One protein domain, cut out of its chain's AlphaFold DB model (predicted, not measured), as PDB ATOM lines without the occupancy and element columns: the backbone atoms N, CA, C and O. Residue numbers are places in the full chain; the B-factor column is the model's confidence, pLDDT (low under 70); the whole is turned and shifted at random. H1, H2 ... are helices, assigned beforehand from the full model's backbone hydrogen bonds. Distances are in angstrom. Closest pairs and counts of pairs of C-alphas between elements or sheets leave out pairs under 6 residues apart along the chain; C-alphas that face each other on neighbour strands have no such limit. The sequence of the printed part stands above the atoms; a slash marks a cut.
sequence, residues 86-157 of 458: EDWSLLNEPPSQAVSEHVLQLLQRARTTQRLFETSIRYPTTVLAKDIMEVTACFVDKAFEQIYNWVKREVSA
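What this domain is: This is residues 86 to 157 of the 458 residues of the protein "Conserved oligomeric Golgi complex subunit 6" of Spirometra erinaceieuropaei (UniProt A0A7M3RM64). Two long helices, H2 and H3, make a loose helical hairpin and cross as a narrow X near Ala 110 and Thr 136; the longer one, H3, makes the long axis. The one-turn helix H1 sits near the middle of both, and residues 90 to 100 loop from it to H2. The printed part has 72 residues with three named helices, H1, H2 and H3 in chain order, and no named strand; its class is all helix. The whole is loose, with a radius of gyration of the C-alphas of 14.2 A, and a rod in outline, spanning 46 by 22 by 16 A.

Where its parts are: Find C-alpha 86 at (145.855, 92.959, 126.082); here H1, residues 86 to 89, begins. Next look at C-alpha 101 at (142.687, 105.091, 117.329), from which H2, residues 101 to 120, runs 28.4 A. H3, residues 127 to 156, then runs 43.2 A to C-alpha 156 at (156.211, 102.437, 99.680).

How they stand to each other: Look first at H1: it is close to H2 but not clearly touching, the closest C-alphas being those of Asp 87 and Leu 106, 7.9 A apart. It is also close to H3 but not clearly touching, with the closest C-alphas, those of Trp 88 and Phe 139, 7.5 A apart. H2 and H3 form a hairpin, at a steep tilt of 40 degrees, opposite ways. They touch, H3 with residues 133 to 143 alone; their closest C-alphas, of Ala 110 and Thr 136, are 5.6 A apart. In H2 and H3 every O i to N i+4 pair is within hydrogen-bond range; H1 is too short for such a pair.

The domain as a whole: The C-alphas farthest apart, of Thr 125 and Ala 157, are 47.0 A apart. The printed part has no cut. The link from H1 to H2 is long, and that from H2 to H3 is short. The mean pLDDT of the printed part is 73.1; look for values under 70 at residues 92 to 101, 122 to 125, 148 to 149 and 151 to 157.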
ATOM      1  N   GLU A  86     146.741  92.815 127.244       77.31
ATOM      2  CA  GLU A  86     145.855  92.959 126.082       77.31
ATOM      3  C   GLU A  86     146.255  94.179 125.233       77.31
ATOM      4  O   GLU A  86     146.408  94.052 124.019       77.31
ATOM      5  N   ASP A  87     146.558  95.319 125.865       79.75
ATOM      6  CA  ASP A  87     147.056  96.529 125.187       79.75
ATOM      7  C   ASP A  87     148.395  96.255 124.472       79.75
ATOM      8  O   ASP A  87     148.647  96.760 123.380       79.75
ATOM      9  N   TRP A  88     149.252  95.417 125.069       79.88
ATOM     10  CA  TRP A  88     150.510  94.967 124.460       79.88
ATOM     11  C   TRP A  88     150.303  94.040 123.260       79.88
ATOM     12  O   TRP A  88     151.133  94.024 122.350       79.88
ATOM     13  N   SER A  89     149.222  93.258 123.244       77.25
ATOM     14  CA  SER A  89     148.932  92.337 122.142       77.25
ATOM     15  C   SER A  89     148.568  93.069 120.846       77.25
ATOM     16  O   SER A  89     148.987  92.631 119.776       77.25
ATOM     17  N   LEU A  90     147.939  94.247 120.950       74.75
ATOM     18  CA  LEU A  90     147.614  95.123 119.815       74.75
ATOM     19  C   LEU A  90     148.858  95.613 119.055       74.75
ATOM     20  O   LEU A  90     148.802  95.866 117.853       74.75
ATOM     21  N   LEU A  91     149.998  95.721 119.744       70.69
ATOM     22  CA  LEU A  91     151.275  96.101 119.132       70.69
ATOM     23  C   LEU A  91     151.939  94.955 118.353       70.69
ATOM     24  O   LEU A  91     152.839  95.199 117.554       70.69
ATOM     25  N   ASN A  92     151.527  93.707 118.599       67.69
ATOM     26  CA  ASN A  92     152.086  92.520 117.947       67.69
ATOM     27  C   ASN A  92     151.265  92.067 116.726       67.69
ATOM     28  O   ASN A  92     151.707  91.172 116.004       67.69
ATOM     29  N   GLU A  93     150.092  92.656 116.480       63.62
ATOM     30  CA  GLU A  93     149.322  92.382 115.268       63.62
ATOM     31  C   GLU A  93     150.016  93.004 114.039       63.62
ATOM     32  O   GLU A  93     150.466  94.158 114.090       63.62
ATOM     33  N   PRO A  94     150.147  92.259 112.920       57.44
ATOM     34  CA  PRO A  94     150.743  92.792 111.702       57.44
ATOM     35  C   PRO A  94     149.915  93.991 111.211       57.44
ATOM     36  O   PRO A  94     148.688  93.950 111.308       57.44
ATOM     37  N   PRO A  95     150.547  95.046 110.661       55.50
ATOM     38  CA  PRO A  95     149.911  96.343 110.406       55.50
ATOM     39  C   PRO A  95     148.943  96.323 109.205       55.50
ATOM     40  O   PRO A  95     148.980  97.200 108.359       55.50
ATOM     41  N   SER A  96     148.122  95.289 109.025       50.72
ATOM     42  CA  SER A  96     147.244  95.070 107.862       50.72
ATOM     43  C   SER A  96     146.098  96.083 107.755       50.72
ATOM     44  O   SER A  96     145.585  96.301 106.663       50.72
ATOM     45  N   GLN A  97     145.723  96.727 108.860       54.84
ATOM     46  CA  GLN A  97     144.748  97.817 108.922       54.84
ATOM     47  C   GLN A  97     145.391  99.061 109.544       54.84
ATOM     48  O   GLN A  97     146.385  98.950 110.262       54.84
ATOM     49  N   ALA A  98     144.840 100.237 109.222       55.09
ATOM     50  CA  ALA A  98     145.251 101.524 109.777       55.09
ATOM     51  C   ALA A  98     145.478 101.434 111.294       55.09
ATOM     52  O   ALA A  98     144.737 100.739 111.992       55.09
ATOM     53  N   VAL A  99     146.500 102.137 111.794       62.16
ATOM     54  CA  VAL A  99     146.802 102.203 113.230       62.16
ATOM     55  C   VAL A  99     145.522 102.571 113.982       62.16
ATOM     56  O   VAL A  99     144.964 103.646 113.771       62.16
ATOM     57  N   SER A 100     145.040 101.660 114.831       64.88
ATOM     58  CA  SER A 100     143.793 101.855 115.571       64.88
ATOM     59  C   SER A 100     143.884 103.111 116.439       64.88
ATOM     60  O   SER A 100     144.883 103.330 117.128       64.88
ATOM     61  N   GLU A 101     142.817 103.912 116.460       66.56
ATOM     62  CA  GLU A 101     142.687 105.091 117.329       66.56
ATOM     63  C   GLU A 101     142.969 104.741 118.802       66.56
ATOM     64  O   GLU A 101     143.522 105.539 119.561       66.56
ATOM     65  N   HIS A 102     142.688 103.495 119.183       70.88
ATOM     66  CA  HIS A 102     142.982 102.966 120.504       70.88
ATOM     67  C   HIS A 102     144.489 102.940 120.824       70.88
ATOM     68  O   HIS A 102     144.888 103.337 121.918       70.88
ATOM     69  N   VAL A 103     145.345 102.570 119.865       73.31
ATOM     70  CA  VAL A 103     146.813 102.577 120.036       73.31
ATOM     71  C   VAL A 103     147.324 104.007 120.226       73.31
ATOM     72  O   VAL A 103     148.187 104.250 121.071       73.31
ATOM     73  N   LEU A 104     146.745 104.979 119.514       74.69
ATOM     74  CA  LEU A 104     147.096 106.395 119.661       74.69
ATOM     75  C   LEU A 104     146.704 106.946 121.041       74.69
ATOM     76  O   LEU A 104     147.502 107.646 121.670       74.69
ATOM     77  N   GLN A 105     145.520 106.592 121.549       77.12
ATOM     78  CA  GLN A 105     145.074 106.970 122.897       77.12
ATOM     79  C   GLN A 105     145.967 106.353 123.988       77.12
ATOM     80  O   GLN A 105     146.354 107.038 124.942       77.12
ATOM     81  N   LEU A 106     146.349 105.080 123.833       78.56
ATOM     82  CA  LEU A 106     147.262 104.383 124.743       78.56
ATOM     83  C   LEU A 106     148.669 104.998 124.731       78.56
ATOM     84  O   LEU A 106     149.257 105.208 125.795       78.56
ATOM     85  N   LEU A 107     149.186 105.357 123.553       79.88
ATOM     86  CA  LEU A 107     150.480 106.024 123.398       79.88
ATOM     87  C   LEU A 107     150.476 107.429 124.011       79.88
ATOM     88  O   LEU A 107     151.426 107.813 124.699       79.88
ATOM     89  N   GLN A 108     149.395 108.190 123.826       78.88
ATOM     90  CA  GLN A 108     149.232 109.489 124.475       78.88
ATOM     91  C   GLN A 108     149.231 109.340 126.002       78.88
ATOM     92  O   GLN A 108     149.953 110.070 126.682       78.88
ATOM     93  N   ARG A 109     148.496 108.357 126.536       82.00
ATOM     94  CA  ARG A 109     148.486 108.034 127.971       82.00
ATOM     95  C   ARG A 109     149.887 107.692 128.484       82.00
ATOM     96  O   ARG A 109     150.313 108.266 129.483       82.00
ATOM     97  N   ALA A 110     150.622 106.818 127.793       82.38
ATOM     98  CA  ALA A 110     151.975 106.415 128.182       82.38
ATOM     99  C   ALA A 110     152.962 107.599 128.208       82.38
ATOM    100  O   ALA A 110     153.718 107.746 129.170       82.38
ATOM    101  N   ARG A 111     152.902 108.511 127.226       81.19
ATOM    102  CA  ARG A 111     153.734 109.732 127.226       81.19
ATOM    103  C   ARG A 111     153.346 110.715 128.325       81.19
ATOM    104  O   ARG A 111     154.226 111.337 128.921       81.19
ATOM    105  N   THR A 112     152.054 110.878 128.606       79.56
ATOM    106  CA  THR A 112     151.610 111.710 129.733       79.56
ATOM    107  C   THR A 112     152.140 111.151 131.048       79.56
ATOM    108  O   THR A 112     152.641 111.918 131.867       79.56
ATOM    109  N   THR A 113     152.126 109.828 131.216       80.69
ATOM    110  CA  THR A 113     152.747 109.154 132.359       80.69
ATOM    111  C   THR A 113     154.243 109.452 132.449       80.69
ATOM    112  O   THR A 113     154.680 109.959 133.477       80.69
ATOM    113  N   GLN A 114     155.026 109.235 131.388       77.88
ATOM    114  CA  GLN A 114     156.467 109.536 131.402       77.88
ATOM    115  C   GLN A 114     156.757 110.990 131.799       77.88
ATOM    116  O   GLN A 114     157.546 111.232 132.711       77.88
ATOM    117  N   ARG A 115     156.035 111.953 131.209       79.06
ATOM    118  CA  ARG A 115     156.172 113.377 131.560       79.06
ATOM    119  C   ARG A 115     155.836 113.657 133.020       79.06
ATOM    120  O   ARG A 115     156.508 114.472 133.650       79.06
ATOM    121  N   LEU A 116     154.803 113.016 133.566       79.88
ATOM    122  CA  LEU A 116     154.443 113.169 134.977       79.88
ATOM    123  C   LEU A 116     155.571 112.677 135.889       79.88
ATOM    124  O   LEU A 116     155.910 113.368 136.848       79.88
ATOM    125  N   PHE A 117     156.190 111.536 135.581       77.81
ATOM    126  CA  PHE A 117     157.316 111.009 136.357       77.81
ATOM    127  C   PHE A 117     158.579 111.876 136.221       77.81
ATOM    128  O   PHE A 117     159.245 112.152 137.221       77.81
ATOM    129  N   GLU A 118     158.870 112.387 135.025       76.19
ATOM    130  CA  GLU A 118     159.988 113.309 134.779       76.19
ATOM    131  C   GLU A 118     159.832 114.636 135.534       76.19
ATOM    132  O   GLU A 118     160.778 115.112 136.163       76.19
ATOM    133  N   THR A 119     158.632 115.223 135.504       78.44
ATOM    134  CA  THR A 119     158.351 116.516 136.148       78.44
ATOM    135  C   THR A 119     158.192 116.403 137.660       78.44
ATOM    136  O   THR A 119     158.687 117.262 138.387       78.44
ATOM    137  N   SER A 120     157.523 115.354 138.146       74.19
ATOM    138  CA  SER A 120     157.134 115.243 139.558       74.19
ATOM    139  C   SER A 120     158.170 114.515 140.407       74.19
ATOM    140  O   SER A 120     158.325 114.832 141.583       74.19
ATOM    141  N   ILE A 121     158.852 113.515 139.844       71.06
ATOM    142  CA  ILE A 121     159.707 112.603 140.614       71.06
ATOM    143  C   ILE A 121     161.187 112.819 140.282       71.06
ATOM    144  O   ILE A 121     162.006 112.649 141.183       71.06
ATOM    145  N   ARG A 122     161.528 113.295 139.069       59.56
ATOM    146  CA  ARG A 122     162.877 113.633 138.542       59.56
ATOM    147  C   ARG A 122     163.882 112.465 138.536       59.56
ATOM    148  O   ARG A 122     164.605 112.299 137.563       59.56
ATOM    149  N   TYR A 123     163.880 111.635 139.580       63.59
ATOM    150  CA  TYR A 123     164.561 110.355 139.732       63.59
ATOM    151  C   TYR A 123     163.611 109.342 140.398       63.59
ATOM    152  O   TYR A 123     163.234 109.542 141.556       63.59
ATOM    153  N   PRO A 124     163.216 108.248 139.722       65.19
ATOM    154  CA  PRO A 124     162.345 107.235 140.312       65.19
ATOM    155  C   PRO A 124     163.055 106.534 141.479       65.19
ATOM    156  O   PRO A 124     163.978 105.739 141.295       65.19
ATOM    157  N   THR A 125     162.644 106.856 142.706       68.06
ATOM    158  CA  THR A 125     163.256 106.344 143.943       68.06
ATOM    159  C   THR A 125     162.722 104.975 144.360       68.06
ATOM    160  O   THR A 125     163.432 104.225 145.025       68.06
ATOM    161  N   THR A 126     161.501 104.614 143.957       80.62
ATOM    162  CA  THR A 126     160.872 103.327 144.294       80.62
ATOM    163  C   THR A 126     160.997 102.323 143.147       80.62
ATOM    164  O   THR A 126     160.999 102.712 141.982       80.62
ATOM    165  N   VAL A 127     161.081 101.027 143.474       82.12
ATOM    166  CA  VAL A 127     161.145  99.932 142.482       82.12
ATOM    167  C   VAL A 127     159.944  99.993 141.534       82.12
ATOM    168  O   VAL A 127     160.121 100.052 140.329       82.12
ATOM    169  N   LEU A 128     158.736 100.159 142.081       81.06
ATOM    170  CA  LEU A 128     157.510 100.294 141.291       81.06
ATOM    171  C   LEU A 128     157.553 101.471 140.298       81.06
ATOM    172  O   LEU A 128     157.092 101.338 139.170       81.06
ATOM    173  N   ALA A 129     158.088 102.629 140.703       79.06
ATOM    174  CA  ALA A 129     158.205 103.778 139.805       79.06
ATOM    175  C   ALA A 129     159.202 103.517 138.667       79.06
ATOM    176  O   ALA A 129     158.959 103.953 137.545       79.06
ATOM    177  N   LYS A 130     160.297 102.796 138.947       81.19
ATOM    178  CA  LYS A 130     161.259 102.376 137.920       81.19
ATOM    179  C   LYS A 130     160.612 101.418 136.929       81.19
ATOM    180  O   LYS A 130     160.667 101.686 135.734       81.19
ATOM    181  N   ASP A 131     159.923 100.396 137.427       83.88
ATOM    182  CA  ASP A 131     159.268  99.387 136.592       83.88
ATOM    183  C   ASP A 131     158.201 100.023 135.686       83.88
ATOM    184  O   ASP A 131     158.141  99.739 134.494       83.88
ATOM    185  N   ILE A 132     157.384 100.947 136.211       84.25
ATOM    186  CA  ILE A 132     156.382 101.664 135.404       84.25
ATOM    187  C   ILE A 132     157.051 102.530 134.335       84.25
ATOM    188  O   ILE A 132     156.594 102.546 133.190       84.25
ATOM    189  N   MET A 133     158.121 103.254 134.673       81.12
ATOM    190  CA  MET A 133     158.854 104.061 133.693       81.12
ATOM    191  C   MET A 133     159.478 103.198 132.591       81.12
ATOM    192  O   MET A 133     159.393 103.561 131.421       81.12
ATOM    193  N   GLU A 134     160.053 102.051 132.941       85.56
ATOM    194  CA  GLU A 134     160.657 101.120 131.986       85.56
ATOM    195  C   GLU A 134     159.601 100.480 131.075       85.56
ATOM    196  O   GLU A 134     159.737 100.501 129.852       85.56
ATOM    197  N   VAL A 135     158.493 100.000 131.648       86.06
ATOM    198  CA  VAL A 135     157.377  99.416 130.888       86.06
ATOM    199  C   VAL A 135     156.740 100.452 129.960       86.06
ATOM    200  O   VAL A 135     156.457 100.147 128.804       86.06
ATOM    201  N   THR A 136     156.531 101.685 130.431       83.69
ATOM    202  CA  THR A 136     155.969 102.758 129.593       83.69
ATOM    203  C   THR A 136     156.932 103.199 128.495       83.69
ATOM    204  O   THR A 136     156.471 103.456 127.387       83.69
ATOM    205  N   ALA A 137     158.244 103.232 128.748       82.31
ATOM    206  CA  ALA A 137     159.249 103.492 127.715       82.31
ATOM    207  C   ALA A 137     159.266 102.405 126.641       82.31
ATOM    208  O   ALA A 137     159.107 102.718 125.466       82.31
ATOM    209  N   CYS A 138     159.321 101.137 127.046       85.88
ATOM    210  CA  CYS A 138     159.288 100.009 126.120       85.88
ATOM    211  C   CYS A 138     157.993  99.984 125.285       85.88
ATOM    212  O   CYS A 138     158.029  99.715 124.085       85.88
ATOM    213  N   PHE A 139     156.845 100.309 125.895       84.94
ATOM    214  CA  PHE A 139     155.573 100.402 125.175       84.94
ATOM    215  C   PHE A 139     155.604 101.514 124.128       84.94
ATOM    216  O   PHE A 139     155.177 101.310 122.994       84.94
ATOM    217  N   VAL A 140     156.118 102.687 124.506       78.56
ATOM    218  CA  VAL A 140     156.269 103.826 123.602       78.56
ATOM    219  C   VAL A 140     157.172 103.440 122.432       78.56
ATOM    220  O   VAL A 140     156.734 103.573 121.293       78.56
ATOM    221  N   ASP A 141     158.358 102.889 122.688       80.25
ATOM    222  CA  ASP A 141     159.312 102.483 121.649       80.25
ATOM    223  C   ASP A 141     158.701 101.472 120.670       80.25
ATOM    224  O   ASP A 141     158.787 101.643 119.454       80.25
ATOM    225  N   LYS A 142     157.999 100.457 121.183       81.31
ATOM    226  CA  LYS A 142     157.382  99.417 120.351       81.31
ATOM    227  C   LYS A 142     156.174  99.918 119.555       81.31
ATOM    228  O   LYS A 142     155.983  99.534 118.403       81.31
ATOM    229  N   ALA A 143     155.379 100.815 120.132       76.31
ATOM    230  CA  ALA A 143     154.292 101.485 119.426       76.31
ATOM    231  C   ALA A 143     154.815 102.410 118.319       76.31
ATOM    232  O   ALA A 143     154.262 102.438 117.218       76.31
ATOM    233  N   PHE A 144     155.915 103.118 118.575       70.50
ATOM    234  CA  PHE A 144     156.624 103.886 117.556       70.50
ATOM    235  C   PHE A 144     157.150 102.999 116.431       70.50
ATOM    236  O   PHE A 144     156.989 103.359 115.270       70.50
ATOM    237  N   GLU A 145     157.722 101.838 116.749       75.38
ATOM    238  CA  GLU A 145     158.205 100.872 115.762       75.38
ATOM    239  C   GLU A 145     157.067 100.326 114.880       75.38
ATOM    240  O   GLU A 145     157.217 100.212 113.661       75.38
ATOM    241  N   GLN A 146     155.892 100.045 115.455       76.50
ATOM    242  CA  GLN A 146     154.720  99.604 114.693       76.50
ATOM    243  C   GLN A 146     154.193 100.711 113.766       76.50
ATOM    244  O   GLN A 146     153.964 100.458 112.581       76.50
ATOM    245  N   ILE A 147     154.051 101.943 114.275       72.19
ATOM    246  CA  ILE A 147     153.658 103.113 113.473       72.19
ATOM    247  C   ILE A 147     154.682 103.349 112.361       72.19
ATOM    248  O   ILE A 147     154.304 103.565 111.214       72.19
ATOM    249  N   TYR A 148     155.971 103.250 112.678       63.12
ATOM    250  CA  TYR A 148     157.067 103.382 111.727       63.12
ATOM    251  C   TYR A 148     156.971 102.355 110.598       63.12
ATOM    252  O   TYR A 148     157.011 102.718 109.424       63.12
ATOM    253  N   ASN A 149     156.789 101.077 110.933       69.56
ATOM    254  CA  ASN A 149     156.672 100.006 109.949       69.56
ATOM    255  C   ASN A 149     155.407 100.139 109.090       69.56
ATOM    256  O   ASN A 149     155.459  99.857 107.890       69.56
ATOM    257  N   TRP A 150     154.296 100.604 109.671       71.75
ATOM    258  CA  TRP A 150     153.084 100.928 108.921       71.75
ATOM    259  C   TRP A 150     153.335 102.081 107.945       71.75
ATOM    260  O   TRP A 150     153.190 101.873 106.744       71.75
ATOM    261  N   VAL A 151     153.822 103.239 108.415       63.94
ATOM    262  CA  VAL A 151     154.151 104.397 107.559       63.94
ATOM    263  C   VAL A 151     155.120 103.991 106.451       63.94
ATOM    264  O   VAL A 151     154.904 104.316 105.290       63.94
ATOM    265  N   LYS A 152     156.165 103.227 106.773       60.12
ATOM    266  CA  LYS A 152     157.139 102.735 105.796       60.12
ATOM    267  C   LYS A 152     156.488 101.887 104.701       60.12
ATOM    268  O   LYS A 152     156.834 102.048 103.529       60.12
ATOM    269  N   ARG A 153     155.562 100.990 105.058       64.62
ATOM    270  CA  ARG A 153     154.822 100.171 104.084       64.62
ATOM    271  C   ARG A 153     153.933 101.038 103.202       64.62
ATOM    272  O   ARG A 153     153.957 100.911 101.986       64.62
ATOM    273  N   GLU A 154     153.190 101.925 103.835       59.09
ATOM    274  CA  GLU A 154     152.212 102.810 103.224       59.09
ATOM    275  C   GLU A 154     152.850 103.817 102.246       59.09
ATOM    276  O   GLU A 154     152.428 103.944 101.096       59.09
ATOM    277  N   VAL A 155     153.967 104.437 102.628       54.56
ATOM    278  CA  VAL A 155     154.751 105.328 101.754       54.56
ATOM    279  C   VAL A 155     155.363 104.572 100.571       54.56
ATOM    280  O   VAL A 155     155.487 105.131  99.480       54.56
ATOM    281  N   SER A 156     155.707 103.295 100.759       56.16
ATOM    282  CA  SER A 156     156.211 102.437  99.680       56.16
ATOM    283  C   SER A 156     155.106 101.972  98.716       56.16
ATOM    284  O   SER A 156     155.420 101.586  97.594       56.16
ATOM    285  N   ALA A 157     153.831 102.010  99.124       56.78
ATOM    286  CA  ALA A 157     152.704 101.438  98.381       56.78
ATOM    287  C   ALA A 157     151.942 102.427  97.469       56.78
ATOM    288  O   ALA A 157     151.007 102.008  96.799       56.78
TER     289      ALA A 157